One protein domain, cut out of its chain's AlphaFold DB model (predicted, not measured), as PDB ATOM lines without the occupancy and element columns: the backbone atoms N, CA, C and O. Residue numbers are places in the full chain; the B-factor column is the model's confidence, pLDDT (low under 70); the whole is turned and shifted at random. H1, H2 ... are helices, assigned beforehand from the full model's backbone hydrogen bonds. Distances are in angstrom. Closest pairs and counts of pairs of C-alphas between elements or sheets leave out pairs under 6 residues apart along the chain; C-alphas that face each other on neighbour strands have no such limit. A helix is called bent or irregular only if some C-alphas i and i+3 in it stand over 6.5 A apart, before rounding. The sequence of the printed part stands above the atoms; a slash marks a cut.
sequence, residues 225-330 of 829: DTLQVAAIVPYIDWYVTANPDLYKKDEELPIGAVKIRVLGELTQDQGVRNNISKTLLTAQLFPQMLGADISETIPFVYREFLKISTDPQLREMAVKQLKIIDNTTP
ATOM      1  N   ASP A 225     -55.266  15.330 174.847       72.06
ATOM      2  CA  ASP A 225     -56.243  14.591 174.050       72.06
ATOM      3  C   ASP A 225     -57.549  15.392 173.938       72.06
ATOM      4  O   ASP A 225     -58.269  15.599 174.918       72.06
ATOM      5  N   THR A 226     -57.896  15.806 172.714       62.25
ATOM      6  CA  THR A 226     -59.146  16.532 172.416       62.25
ATOM      7  C   THR A 226     -60.414  15.781 172.856       62.25
ATOM      8  O   THR A 226     -61.462  16.397 173.073       62.25
ATOM      9  N   LEU A 227     -60.334  14.459 173.053       61.69
ATOM     10  CA  LEU A 227     -61.425  13.632 173.560       61.69
ATOM     11  C   LEU A 227     -61.554  13.638 175.091       61.69
ATOM     12  O   LEU A 227     -62.621  13.275 175.580       61.69
ATOM     13  N   GLN A 228     -60.545  14.098 175.835       65.19
ATOM     14  CA  GLN A 228     -60.535  14.191 177.307       65.19
ATOM     15  C   GLN A 228     -60.692  15.631 177.822       65.19
ATOM     16  O   GLN A 228     -60.662  15.889 179.021       65.19
ATOM     17  N   VAL A 229     -60.959  16.579 176.920       67.38
ATOM     18  CA  VAL A 229     -61.193  18.006 177.219       67.38
ATOM     19  C   VAL A 229     -62.267  18.220 178.298       67.38
ATOM     20  O   VAL A 229     -62.181  19.160 179.083       67.38
ATOM     21  N   ALA A 230     -63.251  17.322 178.391       68.06
ATOM     22  CA  ALA A 230     -64.310  17.385 179.400       68.06
ATOM     23  C   ALA A 230     -63.811  17.174 180.845       68.06
ATOM     24  O   ALA A 230     -64.422  17.701 181.771       68.06
ATOM     25  N   ALA A 231     -62.698  16.460 181.040       73.94
ATOM     26  CA  ALA A 231     -62.099  16.224 182.352       73.94
ATOM     27  C   ALA A 231     -61.242  17.407 182.842       73.94
ATOM     28  O   ALA A 231     -60.956  17.510 184.032       73.94
ATOM     29  N   ILE A 232     -60.865  18.333 181.949       84.94
ATOM     30  CA  ILE A 232     -59.923  19.421 182.249       84.94
ATOM     31  C   ILE A 232     -60.490  20.408 183.269       84.94
ATOM     32  O   ILE A 232     -59.807  20.752 184.228       84.94
ATOM     33  N   VAL A 233     -61.730  20.873 183.085       87.12
ATOM     34  CA  VAL A 233     -62.338  21.843 184.015       87.12
ATOM     35  C   VAL A 233     -62.545  21.230 185.408       87.12
ATOM     36  O   VAL A 233     -62.059  21.830 186.367       87.12
ATOM     37  N   PRO A 234     -63.156  20.033 185.554       87.81
ATOM     38  CA  PRO A 234     -63.257  19.366 186.855       87.81
ATOM     39  C   PRO A 234     -61.896  19.089 187.510       87.81
ATOM     40  O   PRO A 234     -61.755  19.277 188.717       87.81
ATOM     41  N   TYR A 235     -60.878  18.709 186.725       90.75
ATOM     42  CA  TYR A 235     -59.511  18.556 187.225       90.75
ATOM     43  C   TYR A 235     -58.957  19.872 187.771       90.75
ATOM     44  O   TYR A 235     -58.454  19.892 188.889       90.75
ATOM     45  N   ILE A 236     -59.060  20.973 187.018       91.62
ATOM     46  CA  ILE A 236     -58.584  22.293 187.450       91.62
ATOM     47  C   ILE A 236     -59.307  22.726 188.731       91.62
ATOM     48  O   ILE A 236     -58.663  23.200 189.667       91.62
ATOM     49  N   ASP A 237     -60.626  22.536 188.801       88.38
ATOM     50  CA  ASP A 237     -61.430  22.862 189.980       88.38
ATOM     51  C   ASP A 237     -60.970  22.084 191.215       88.38
ATOM     52  O   ASP A 237     -60.752  22.676 192.278       88.38
ATOM     53  N   TRP A 238     -60.762  20.775 191.071       91.25
ATOM     54  CA  TRP A 238     -60.204  19.937 192.126       91.25
ATOM     55  C   TRP A 238     -58.780  20.361 192.503       91.25
ATOM     56  O   TRP A 238     -58.511  20.606 193.676       91.25
ATOM     57  N   TYR A 239     -57.881  20.488 191.526       91.19
ATOM     58  CA  TYR A 239     -56.456  20.746 191.734       91.19
ATOM     59  C   TYR A 239     -56.220  22.068 192.463       91.19
ATOM     60  O   TYR A 239     -55.453  22.125 193.424       91.19
ATOM     61  N   VAL A 240     -56.927  23.121 192.055       88.38
ATOM     62  CA  VAL A 240     -56.856  24.428 192.710       88.38
ATOM     63  C   VAL A 240     -57.414  24.359 194.137       88.38
ATOM     64  O   VAL A 240     -56.830  24.937 195.050       88.38
ATOM     65  N   THR A 241     -58.498  23.610 194.361       83.81
ATOM     66  CA  THR A 241     -59.070  23.412 195.707       83.81
ATOM     67  C   THR A 241     -58.131  22.614 196.615       83.81
ATOM     68  O   THR A 241     -57.992  22.922 197.798       83.81
ATOM     69  N   ALA A 242     -57.467  21.593 196.072       86.81
ATOM     70  CA  ALA A 242     -56.545  20.737 196.805       86.81
ATOM     71  C   ALA A 242     -55.214  21.434 197.132       86.81
ATOM     72  O   ALA A 242     -54.513  21.018 198.052       86.81
ATOM     73  N   ASN A 243     -54.865  22.503 196.412       86.56
ATOM     74  CA  ASN A 243     -53.617  23.238 196.596       86.56
ATOM     75  C   ASN A 243     -53.888  24.740 196.831       86.56
ATOM     76  O   ASN A 243     -53.550  25.575 195.989       86.56
ATOM     77  N   PRO A 244     -54.459  25.113 197.991       77.81
ATOM     78  CA  PRO A 244     -54.889  26.486 198.268       77.81
ATOM     79  C   PRO A 244     -53.740  27.505 198.295       77.81
ATOM     80  O   PRO A 244     -53.997  28.705 198.251       77.81
ATOM     81  N   ASP A 245     -52.488  27.050 198.372       79.50
ATOM     82  CA  ASP A 245     -51.302  27.902 198.488       79.50
ATOM     83  C   ASP A 245     -50.514  28.049 197.175       79.50
ATOM     84  O   ASP A 245     -49.464  28.689 197.184       79.50
ATOM     85  N   LEU A 246     -51.021  27.510 196.052       75.75
ATOM     86  CA  LEU A 246     -50.353  27.490 194.735       75.75
ATOM     87  C   LEU A 246     -49.728  28.836 194.326       75.75
ATOM     88  O   LEU A 246     -48.673  28.844 193.702       75.75
ATOM     89  N   TYR A 247     -50.353  29.961 194.696       69.44
ATOM     90  CA  TYR A 247     -49.918  31.299 194.278       69.44
ATOM     91  C   TYR A 247     -49.937  32.350 195.407       69.44
ATOM     92  O   TYR A 247     -49.922  33.544 195.141       69.44
ATOM     93  N   LYS A 248     -49.927  31.945 196.686       61.34
ATOM     94  CA  LYS A 248     -50.077  32.881 197.826       61.34
ATOM     95  C   LYS A 248     -48.835  33.700 198.205       61.34
ATOM     96  O   LYS A 248     -48.946  34.556 199.077       61.34
ATOM     97  N   LYS A 249     -47.657  33.436 197.627       54.88
ATOM     98  CA  LYS A 249     -46.409  34.056 198.111       54.88
ATOM     99  C   LYS A 249     -46.088  35.433 197.523       54.88
ATOM    100  O   LYS A 249     -45.548  36.233 198.271       54.88
ATOM    101  N   ASP A 250     -46.481  35.736 196.280       49.66
ATOM    102  CA  ASP A 250     -46.078  36.997 195.619       49.66
ATOM    103  C   ASP A 250     -47.167  37.660 194.736       49.66
ATOM    104  O   ASP A 250     -47.046  38.827 194.374       49.66
ATOM    105  N   GLU A 251     -48.259  36.961 194.406       60.16
ATOM    106  CA  GLU A 251     -49.331  37.449 193.525       60.16
ATOM    107  C   GLU A 251     -50.687  37.010 194.113       60.16
ATOM    108  O   GLU A 251     -51.127  35.884 193.898       60.16
ATOM    109  N   GLU A 252     -51.359  37.867 194.890       68.00
ATOM    110  CA  GLU A 252     -52.714  37.603 195.413       68.00
ATOM    111  C   GLU A 252     -53.741  37.513 194.262       68.00
ATOM    112  O   GLU A 252     -54.458  38.466 193.957       68.00
ATOM    113  N   LEU A 253     -53.796  36.371 193.574       80.00
ATOM    114  CA  LEU A 253     -54.667  36.160 192.421       80.00
ATOM    115  C   LEU A 253     -56.017  35.570 192.827       80.00
ATOM    116  O   LEU A 253     -56.067  34.600 193.588       80.00
ATOM    117  N   PRO A 254     -57.127  36.070 192.258       84.31
ATOM    118  CA  PRO A 254     -58.429  35.473 192.488       84.31
ATOM    119  C   PRO A 254     -58.517  34.084 191.855       84.31
ATOM    120  O   PRO A 254     -57.895  33.796 190.828       84.31
ATOM    121  N   ILE A 255     -59.374  33.239 192.430       84.12
ATOM    122  CA  ILE A 255     -59.499  31.825 192.058       84.12
ATOM    123  C   ILE A 255     -59.740  31.612 190.556       84.12
ATOM    124  O   ILE A 255     -59.192  30.688 189.964       84.12
ATOM    125  N   GLY A 256     -60.510  32.491 189.905       87.75
ATOM    126  CA  GLY A 256     -60.759  32.423 188.464       87.75
ATOM    127  C   GLY A 256     -59.494  32.620 187.622       87.75
ATOM    128  O   GLY A 256     -59.309  31.918 186.633       87.75
ATOM    129  N   ALA A 257     -58.605  33.528 188.034       90.81
ATOM    130  CA  ALA A 257     -57.333  33.780 187.357       90.81
ATOM    131  C   ALA A 257     -56.363  32.609 187.566       90.81
ATOM    132  O   ALA A 257     -55.753  32.132 186.611       90.81
ATOM    133  N   VAL A 258     -56.314  32.076 188.791       91.12
ATOM    134  CA  VAL A 258     -55.548  30.867 189.131       91.12
ATOM    135  C   VAL A 258     -55.945  29.688 188.238       91.12
ATOM    136  O   VAL A 258     -55.075  29.037 187.667       91.12
ATOM    137  N   LYS A 259     -57.247  29.444 188.033       92.69
ATOM    138  CA  LYS A 259     -57.731  28.366 187.149       92.69
ATOM    139  C   LYS A 259     -57.241  28.513 185.704       92.69
ATOM    140  O   LYS A 259     -56.870  27.523 185.079       92.69
ATOM    141  N   ILE A 260     -57.225  29.738 185.170       94.19
ATOM    142  CA  ILE A 260     -56.717  30.010 183.817       94.19
ATOM    143  C   ILE A 260     -55.202  29.800 183.749       94.19
ATOM    144  O   ILE A 260     -54.711  29.211 182.789       94.19
ATOM    145  N   ARG A 261     -54.459  30.224 184.771       93.25
ATOM    146  CA  ARG A 261     -53.014  29.998 184.834       93.25
ATOM    147  C   ARG A 261     -52.668  28.510 184.850       93.25
ATOM    148  O   ARG A 261     -51.873  28.069 184.023       93.25
ATOM    149  N   VAL A 262     -53.346  27.737 185.701       93.50
ATOM    150  CA  VAL A 262     -53.192  26.275 185.771       93.50
ATOM    151  C   VAL A 262     -53.474  25.630 184.414       93.50
ATOM    152  O   VAL A 262     -52.720  24.762 183.993       93.50
ATOM    153  N   LEU A 263     -54.498  26.076 183.673       93.31
ATOM    154  CA  LEU A 263     -54.743  25.588 182.307       93.31
ATOM    155  C   LEU A 263     -53.538  25.813 181.376       93.31
ATOM    156  O   LEU A 263     -53.213  24.936 180.576       93.31
ATOM    157  N   GLY A 264     -52.893  26.980 181.460       92.19
ATOM    158  CA  GLY A 264     -51.700  27.297 180.672       92.19
ATOM    159  C   GLY A 264     -50.530  26.352 180.953       92.19
ATOM    160  O   GLY A 264     -49.824  25.959 180.025       92.19
ATOM    161  N   GLU A 265     -50.360  25.953 182.212       90.81
ATOM    162  CA  GLU A 265     -49.333  24.999 182.647       90.81
ATOM    163  C   GLU A 265     -49.688  23.548 182.274       90.81
ATOM    164  O   GLU A 265     -48.808  22.759 181.935       90.81
ATOM    165  N   LEU A 266     -50.980  23.206 182.284       89.50
ATOM    166  CA  LEU A 266     -51.483  21.838 182.138       89.50
ATOM    167  C   LEU A 266     -51.350  21.261 180.721       89.50
ATOM    168  O   LEU A 266     -51.156  20.059 180.550       89.50
ATOM    169  N   THR A 267     -51.484  22.095 179.693       87.19
ATOM    170  CA  THR A 267     -51.448  21.657 178.290       87.19
ATOM    171  C   THR A 267     -50.739  22.683 177.420       87.19
ATOM    172  O   THR A 267     -50.853  23.882 177.661       87.19
ATOM    173  N   GLN A 268     -50.018  22.213 176.398       86.06
ATOM    174  CA  GLN A 268     -49.416  23.054 175.354       86.06
ATOM    175  C   GLN A 268     -50.272  23.110 174.077       86.06
ATOM    176  O   GLN A 268     -49.944  23.859 173.159       86.06
ATOM    177  N   ASP A 269     -51.369  22.347 174.009       89.44
ATOM    178  CA  ASP A 269     -52.261  22.345 172.853       89.44
ATOM    179  C   ASP A 269     -53.080  23.641 172.803       89.44
ATOM    180  O   ASP A 269     -53.883  23.952 173.690       89.44
ATOM    181  N   GLN A 270     -52.882  24.421 171.742       91.19
ATOM    182  CA  GLN A 270     -53.515  25.729 171.615       91.19
ATOM    183  C   GLN A 270     -55.030  25.642 171.365       91.19
ATOM    184  O   GLN A 270     -55.772  26.528 171.793       91.19
ATOM    185  N   GLY A 271     -55.506  24.584 170.701       87.88
ATOM    186  CA  GLY A 271     -56.933  24.350 170.486       87.88
ATOM    187  C   GLY A 271     -57.653  24.071 171.804       87.88
ATOM    188  O   GLY A 271     -58.704  24.661 172.076       87.88
ATOM    189  N   VAL A 272     -57.047  23.249 172.664       86.56
ATOM    190  CA  VAL A 272     -57.530  22.969 174.022       86.56
ATOM    191  C   VAL A 272     -57.484  24.228 174.886       86.56
ATOM    192  O   VAL A 272     -58.498  24.564 175.503       86.56
ATOM    193  N   ARG A 273     -56.369  24.975 174.886       91.38
ATOM    194  CA  ARG A 273     -56.262  26.251 175.618       91.38
ATOM    195  C   ARG A 273     -57.356  27.227 175.207       91.38
ATOM    196  O   ARG A 273     -58.030  27.764 176.082       91.38
ATOM    197  N   ASN A 274     -57.589  27.426 173.909       90.50
ATOM    198  CA  ASN A 274     -58.633  28.334 173.422       90.50
ATOM    199  C   ASN A 274     -60.031  27.878 173.870       90.50
ATOM    200  O   ASN A 274     -60.814  28.685 174.371       90.50
ATOM    201  N   ASN A 275     -60.335  26.583 173.755       86.69
ATOM    202  CA  ASN A 275     -61.645  26.042 174.111       86.69
ATOM    203  C   ASN A 275     -61.923  26.098 175.629       86.69
ATOM    204  O   ASN A 275     -62.963  26.601 176.071       86.69
ATOM    205  N   ILE A 276     -60.983  25.628 176.452       88.88
ATOM    206  CA  ILE A 276     -61.172  25.589 177.907       88.88
ATOM    207  C   ILE A 276     -61.076  26.982 178.523       88.88
ATOM    208  O   ILE A 276     -61.900  27.315 179.372       88.88
ATOM    209  N   SER A 277     -60.156  27.840 178.072       91.75
ATOM    210  CA  SER A 277     -60.065  29.212 178.592       91.75
ATOM    211  C   SER A 277     -61.335  30.016 178.304       91.75
ATOM    212  O   SER A 277     -61.788  30.754 179.177       91.75
ATOM    213  N   LYS A 278     -61.979  29.812 177.143       90.19
ATOM    214  CA  LYS A 278     -63.310  30.363 176.839       90.19
ATOM    215  C   LYS A 278     -64.362  29.880 177.840       90.19
ATOM    216  O   LYS A 278     -65.159  30.685 178.323       90.19
ATOM    217  N   THR A 279     -64.363  28.586 178.160       87.19
ATOM    218  CA  THR A 279     -65.296  27.991 179.132       87.19
ATOM    219  C   THR A 279     -65.093  28.583 180.527       87.19
ATOM    220  O   THR A 279     -66.052  29.046 181.143       87.19
ATOM    221  N   LEU A 280     -63.842  28.655 180.995       89.75
ATOM    222  CA  LEU A 280     -63.489  29.234 182.293       89.75
ATOM    223  C   LEU A 280     -63.839  30.725 182.367       89.75
ATOM    224  O   LEU A 280     -64.442  31.157 183.346       89.75
ATOM    225  N   LEU A 281     -63.530  31.501 181.324       88.88
ATOM    226  CA  LEU A 281     -63.884  32.919 181.246       88.88
ATOM    227  C   LEU A 281     -65.406  33.119 181.296       88.88
ATOM    228  O   LEU A 281     -65.895  33.945 182.060       88.88
ATOM    229  N   THR A 282     -66.164  32.325 180.536       83.75
ATOM    230  CA  THR A 282     -67.636  32.394 180.526       83.75
ATOM    231  C   THR A 282     -68.215  32.083 181.907       83.75
ATOM    232  O   THR A 282     -69.111  32.786 182.371       83.75
ATOM    233  N   ALA A 283     -67.669  31.081 182.603       79.12
ATOM    234  CA  ALA A 283     -68.079  30.750 183.964       79.12
ATOM    235  C   ALA A 283     -67.832  31.907 184.953       79.12
ATOM    236  O   ALA A 283     -68.649  32.120 185.846       79.12
ATOM    237  N   GLN A 284     -66.758  32.688 184.777       81.69
ATOM    238  CA  GLN A 284     -66.487  33.877 185.604       81.69
ATOM    239  C   GLN A 284     -67.425  35.054 185.307       81.69
ATOM    240  O   GLN A 284     -67.708  35.848 186.199       81.69
ATOM    241  N   LEU A 285     -67.932  35.168 184.078       76.38
ATOM    242  CA  LEU A 285     -68.877  36.221 183.686       76.38
ATOM    243  C   LEU A 285     -70.329  35.894 184.067       76.38
ATOM    244  O   LEU A 285     -71.169  36.789 184.148       76.38
ATOM    245  N   PHE A 286     -70.645  34.625 184.330       72.62
ATOM    246  CA  PHE A 286     -72.005  34.191 184.646       72.62
ATOM    247  C   PHE A 286     -72.620  34.888 185.878       72.62
ATOM    248  O   PHE A 286     -73.754  35.358 185.769       72.62
ATOM    249  N   PRO A 287     -71.915  35.063 187.017       70.69
ATOM    250  CA  PRO A 287     -72.440  35.838 188.144       70.69
ATOM    251  C   PRO A 287     -72.834  37.270 187.766       70.69
ATOM    252  O   PRO A 287     -73.860  37.761 188.231       70.69
ATOM    253  N   GLN A 288     -72.082  37.926 186.875       69.62
ATOM    254  CA  GLN A 288     -72.412  39.268 186.389       69.62
ATOM    255  C   GLN A 288     -73.734  39.290 185.617       69.62
ATOM    256  O   GLN A 288     -74.525  40.219 185.772       69.62
ATOM    257  N   MET A 289     -74.020  38.246 184.833       64.56
ATOM    258  CA  MET A 289     -75.314  38.092 184.154       64.56
ATOM    259  C   MET A 289     -76.478  37.939 185.143       64.56
ATOM    260  O   MET A 289     -77.609  38.294 184.819       64.56
ATOM    261  N   LEU A 290     -76.195  37.442 186.348       56.06
ATOM    262  CA  LEU A 290     -77.140  37.349 187.461       56.06
ATOM    263  C   LEU A 290     -77.158  38.608 188.349       56.06
ATOM    264  O   LEU A 290     -77.875  38.635 189.347       56.06
ATOM    265  N   GLY A 291     -76.405  39.653 187.990       51.78
ATOM    266  CA  GLY A 291     -76.358  40.932 188.701       51.78
ATOM    267  C   GLY A 291     -75.289  41.041 189.792       51.78
ATOM    268  O   GLY A 291     -75.302  42.024 190.531       51.78
ATOM    269  N   ALA A 292     -74.373  40.075 189.914       57.03
ATOM    270  CA  ALA A 292     -73.244  40.178 190.837       57.03
ATOM    271  C   ALA A 292     -72.182  41.167 190.326       57.03
ATOM    272  O   ALA A 292     -71.903  41.234 189.127       57.03
ATOM    273  N   ASP A 293     -71.553  41.902 191.242       69.62
ATOM    274  CA  ASP A 293     -70.397  42.736 190.919       69.62
ATOM    275  C   ASP A 293     -69.116  41.891 190.937       69.62
ATOM    276  O   ASP A 293     -68.769  41.284 191.950       69.62
ATOM    277  N   ILE A 294     -68.431  41.839 189.797       72.56
ATOM    278  CA  ILE A 294     -67.169  41.110 189.602       72.56
ATOM    279  C   ILE A 294     -66.022  42.043 189.192       72.56
ATOM    280  O   ILE A 294     -64.959  41.572 188.784       72.56
ATOM    281  N   SER A 295     -66.244  43.359 189.246       72.88
ATOM    282  CA  SER A 295     -65.314  44.378 188.746       72.88
ATOM    283  C   SER A 295     -63.920  44.275 189.368       72.88
ATOM    284  O   SER A 295     -62.931  44.476 188.668       72.88
ATOM    285  N   GLU A 296     -63.834  43.864 190.634       73.62
ATOM    286  CA  GLU A 296     -62.570  43.693 191.354       73.62
ATOM    287  C   GLU A 296     -61.741  42.483 190.872       73.62
ATOM    288  O   GLU A 296     -60.519  42.505 190.984       73.62
ATOM    289  N   THR A 297     -62.347  41.425 190.309       82.00
ATOM    290  CA  THR A 297     -61.596  40.204 189.925       82.00
ATOM    291  C   THR A 297     -61.475  39.922 188.462       82.00
ATOM    292  O   THR A 297     -60.479  39.326 188.036       82.00
ATOM    293  N   ILE A 298     -62.462  40.341 187.680       87.12
ATOM    294  CA  ILE A 298     -62.462  40.067 186.256       87.12
ATOM    295  C   ILE A 298     -61.207  40.601 185.527       87.12
ATOM    296  O   ILE A 298     -60.770  39.921 184.595       87.12
ATOM    297  N   PRO A 299     -60.521  41.693 185.954       88.94
ATOM    298  CA  PRO A 299     -59.271  42.115 185.317       88.94
ATOM    299  C   PRO A 299     -58.168  41.062 185.389       88.94
ATOM    300  O   PRO A 299     -57.472  40.819 184.406       88.94
ATOM    301  N   PHE A 300     -58.015  40.391 186.532       89.00
ATOM    302  CA  PHE A 300     -57.007  39.343 186.698       89.00
ATOM    303  C   PHE A 300     -57.295  38.156 185.777       89.00
ATOM    304  O   PHE A 300     -56.389  37.631 185.134       89.00
ATOM    305  N   VAL A 301     -58.573  37.784 185.652       91.62
ATOM    306  CA  VAL A 301     -59.026  36.714 184.756       91.62
ATOM    307  C   VAL A 301     -58.727  37.070 183.299       91.62
ATOM    308  O   VAL A 301     -58.160  36.247 182.585       91.62
ATOM    309  N   TYR A 302     -59.038  38.293 182.853       94.00
ATOM    310  CA  TYR A 302     -58.713  38.732 181.492       94.00
ATOM    311  C   TYR A 302     -57.204  38.745 181.229       94.00
ATOM    312  O   TYR A 302     -56.773  38.301 180.166       94.00
ATOM    313  N   ARG A 303     -56.390  39.217 182.181       93.25
ATOM    314  CA  ARG A 303     -54.926  39.246 182.032       93.25
ATOM    315  C   ARG A 303     -54.348  37.838 181.892       93.25
ATOM    316  O   ARG A 303     -53.543  37.619 180.993       93.25
ATOM    317  N   GLU A 304     -54.786  36.877 182.706       94.38
ATOM    318  CA  GLU A 304     -54.371  35.475 182.551       94.38
ATOM    319  C   GLU A 304     -54.903  34.860 181.248       94.38
ATOM    320  O   GLU A 304     -54.171  34.164 180.548       94.38
ATOM    321  N   PHE A 305     -56.145  35.170 180.857       95.88
ATOM    322  CA  PHE A 305     -56.739  34.686 179.608       95.88
ATOM    323  C   PHE A 305     -55.914  35.117 178.388       95.88
ATOM    324  O   PHE A 305     -55.620  34.306 177.507       95.88
ATOM    325  N   LEU A 306     -55.486  36.382 178.358       96.06
ATOM    326  CA  LEU A 306     -54.673  36.944 177.280       96.06
ATOM    327  C   LEU A 306     -53.262  36.347 177.192       96.06
ATOM    328  O   LEU A 306     -52.649  36.444 176.128       96.06
ATOM    329  N   LYS A 307     -52.745  35.724 178.258       95.38
ATOM    330  CA  LYS A 307     -51.455  35.018 178.217       95.38
ATOM    331  C   LYS A 307     -51.549  33.690 177.466       95.38
ATOM    332  O   LYS A 307     -50.574  33.293 176.838       95.38
ATOM    333  N   ILE A 308     -52.701  33.013 177.523       95.12
ATOM    334  CA  ILE A 308     -52.818  31.617 177.062       95.12
ATOM    335  C   ILE A 308     -53.713  31.417 175.833       95.12
ATOM    336  O   ILE A 308     -53.563  30.417 175.134       95.12
ATOM    337  N   SER A 309     -54.655  32.326 175.568       94.81
ATOM    338  CA  SER A 309     -55.592  32.214 174.445       94.81
ATOM    339  C   SER A 309     -55.064  32.939 173.210       94.81
ATOM    340  O   SER A 309     -54.580  34.064 173.320       94.81
ATOM    341  N   THR A 310     -55.196  32.333 172.030       95.75
ATOM    342  CA  THR A 310     -54.865  32.924 170.719       95.75
ATOM    343  C   THR A 310     -56.100  33.257 169.877       95.75
ATOM    344  O   THR A 310     -55.950  33.712 168.747       95.75
ATOM    345  N   ASP A 311     -57.313  33.070 170.411       93.38
ATOM    346  CA  ASP A 311     -58.566  33.387 169.710       93.38
ATOM    347  C   ASP A 311     -58.673  34.903 169.431       93.38
ATOM    348  O   ASP A 311     -58.759  35.684 170.384       93.38
ATOM    349  N   PRO A 312     -58.673  35.356 168.162       92.31
ATOM    350  CA  PRO A 312     -58.615  36.783 167.850       92.31
ATOM    351  C   PRO A 312     -59.798  37.583 168.405       92.31
ATOM    352  O   PRO A 312     -59.595  38.653 168.975       92.31
ATOM    353  N   GLN A 313     -61.018  37.049 168.294       89.56
ATOM    354  CA  GLN A 313     -62.238  37.758 168.688       89.56
ATOM    355  C   GLN A 313     -62.331  37.889 170.209       89.56
ATOM    356  O   GLN A 313     -62.624  38.963 170.738       89.56
ATOM    357  N   LEU A 314     -62.049  36.803 170.934       88.88
ATOM    358  CA  LEU A 314     -62.100  36.818 172.395       88.88
ATOM    359  C   LEU A 314     -60.959  37.638 173.000       88.88
ATOM    360  O   LEU A 314     -61.155  38.285 174.030       88.88
ATOM    361  N   ARG A 315     -59.779  37.645 172.371       94.25
ATOM    362  CA  ARG A 315     -58.665  38.506 172.789       94.25
ATOM    363  C   ARG A 315     -58.984  39.977 172.585       94.25
ATOM    364  O   ARG A 315     -58.767  40.756 173.505       94.25
ATOM    365  N   GLU A 316     -59.509  40.351 171.420       91.69
ATOM    366  CA  GLU A 316     -59.923  41.730 171.144       91.69
ATOM    367  C   GLU A 316     -60.960  42.203 172.171       91.69
ATOM    368  O   GLU A 316     -60.800  43.262 172.778       91.69
ATOM    369  N   MET A 317     -61.962  41.365 172.458       90.12
ATOM    370  CA  MET A 317     -62.941  41.614 173.515       90.12
ATOM    371  C   MET A 317     -62.272  41.810 174.886       90.12
ATOM    372  O   MET A 317     -62.562  42.794 175.563       90.12
ATOM    373  N   ALA A 318     -61.385  40.902 175.304       91.38
ATOM    374  CA  ALA A 318     -60.724  40.972 176.609       91.38
ATOM    375  C   ALA A 318     -59.818  42.208 176.744       91.38
ATOM    376  O   ALA A 318     -59.856  42.876 177.775       91.38
ATOM    377  N   VAL A 319     -59.058  42.560 175.700       92.75
ATOM    378  CA  VAL A 319     -58.241  43.787 175.658       92.75
ATOM    379  C   VAL A 319     -59.124  45.025 175.776       92.75
ATOM    380  O   VAL A 319     -58.828  45.915 176.572       92.75
ATOM    381  N   LYS A 320     -60.234  45.075 175.030       88.75
ATOM    382  CA  LYS A 320     -61.186  46.188 175.089       88.75
ATOM    383  C   LYS A 320     -61.794  46.343 176.483       88.75
ATOM    384  O   LYS A 320     -61.845  47.452 177.005       88.75
ATOM    385  N   GLN A 321     -62.225  45.246 177.106       89.19
ATOM    386  CA  GLN A 321     -62.785  45.278 178.459       89.19
ATOM    387  C   GLN A 321     -61.743  45.689 179.502       89.19
ATOM    388  O   GLN A 321     -62.047  46.522 180.349       89.19
ATOM    389  N   LEU A 322     -60.513  45.173 179.416       89.81
ATOM    390  CA  LEU A 322     -59.421  45.595 180.296       89.81
ATOM    391  C   LEU A 322     -59.126  47.081 180.160       89.81
ATOM    392  O   LEU A 322     -59.061  47.761 181.174       89.81
ATOM    393  N   LYS A 323     -59.043  47.602 178.931       90.31
ATOM    394  CA  LYS A 323     -58.851  49.036 178.700       90.31
ATOM    395  C   LYS A 323     -59.944  49.856 179.387       90.31
ATOM    396  O   LYS A 323     -59.624  50.840 180.046       90.31
ATOM    397  N   ILE A 324     -61.209  49.445 179.284       90.12
ATOM    398  CA  ILE A 324     -62.316  50.124 179.971       90.12
ATOM    399  C   ILE A 324     -62.136  50.058 181.488       90.12
ATOM    400  O   ILE A 324     -62.254  51.082 182.154       90.12
ATOM    401  N   ILE A 325     -61.840  48.886 182.049       85.81
ATOM    402  CA  ILE A 325     -61.697  48.717 183.501       85.81
ATOM    403  C   ILE A 325     -60.510  49.525 184.032       85.81
ATOM    404  O   ILE A 325     -60.670  50.291 184.979       85.81
ATOM    405  N   ASP A 326     -59.355  49.433 183.381       85.44
ATOM    406  CA  ASP A 326     -58.134  50.140 183.768       85.44
ATOM    407  C   ASP A 326     -58.300  51.671 183.700       85.44
ATOM    408  O   ASP A 326     -57.585  52.382 184.392       85.44
ATOM    409  N   ASN A 327     -59.250  52.195 182.914       88.12
ATOM    410  CA  ASN A 327     -59.570  53.630 182.875       88.12
ATOM    411  C   ASN A 327     -60.781  54.017 183.741       88.12
ATOM    412  O   ASN A 327     -60.986  55.198 183.999       88.12
ATOM    413  N   THR A 328     -61.613  53.061 184.163       86.88
ATOM    414  CA  THR A 328     -62.816  53.313 184.983       86.88
ATOM    415  C   THR A 328     -62.645  52.934 186.453       86.88
ATOM    416  O   THR A 328     -63.572  53.116 187.243       86.88
ATOM    417  N   THR A 329     -61.465  52.440 186.828       79.56
ATOM    418  CA  THR A 329     -61.093  52.142 188.212       79.56
ATOM    419  C   THR A 329     -60.823  53.448 188.969       79.56
ATOM    420  O   THR A 329     -60.068  54.285 188.476       79.56
ATOM    421  N   PRO A 330     -61.403  53.665 190.162       79.75
ATOM    422  CA  PRO A 330     -61.093  54.845 190.967       79.75
ATOM    423  C   PRO A 330     -59.581  55.020 191.223       79.75
ATOM    424  O   PRO A 330     -58.850  54.054 191.426       79.75
TER     425      PRO A 330
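AT A GLANCE: This is residues 225 to 330 of the 829 residues of the protein "TlpA family protein disulfide reductase" of Odoribacter splanchnicus (UniProt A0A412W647). Three helices, H2, H3 and H4, stand side by side as a bundle, their centres making a triangle; H1 crosses H2 and H3 on one side, and H5 folds back over H4 on the far side. The printed part has 106 residues with five named helices, H1 to H5, and no named strand: all helix. It is compact, with a radius of gyration of the C-alphas of 13.8 A and spans of 42 by 32 by 28 A.

IN THESE COORDINATES: H1, residues 229 to 242, begins at C-alpha 229 (-61.193, 18.006, 177.219) and is 20.3 A long. H2 is residues 255 to 266, 16.2 A. H3, residues 270 to 289, is the longest at 28.0 A, with a kink of 26 degrees near residue 283. H4 is residues 298 to 308, 15.8 A. H5, residues 312 to 328, is 24.2 A and ends at C-alpha 328 (-62.816, 53.313, 184.983). H1 and H3 are only just irregular: C-alphas 230 and 233 are 6.7 A apart, 284 and 287 6.8 A.

HOW THE PARTS SIT: H2, H3 and H4 form an up-and-down bundle, each running against the one before. The hairpin H2 and H3 touches at a shallow tilt of 7 degrees, closest at the C-alphas of Ile 260 and Ser 277, 6.3 A. H2 and H4 touch, closest at C-alphas 257 and 301, 4.3 A. H1 touches H2 with residues 236 to 240 alone, at a steep tilt of 60 degrees, closest at C-alphas 236 and 259, 6.1 A. H4 and H5, a hairpin, touch at 34.8 degrees, only just shallow, closest at C-alphas 302 and 318, 5.7 A. H1 and H5 are apart. Every O i to N i+4 pair is within hydrogen-bond range in H2 and H5; H1 has 8 of 10, H3 14 of 16, H4 6 of 7.

THE WHOLE: The C-alphas of Leu 227 and Pro 330 are farthest apart, 44.7 A. The printed part has no cut. The link H1 to H2 is long, 12 residues. pLDDT is under 70 at residues 226 to 230, 247 to 252 and 288 to 293.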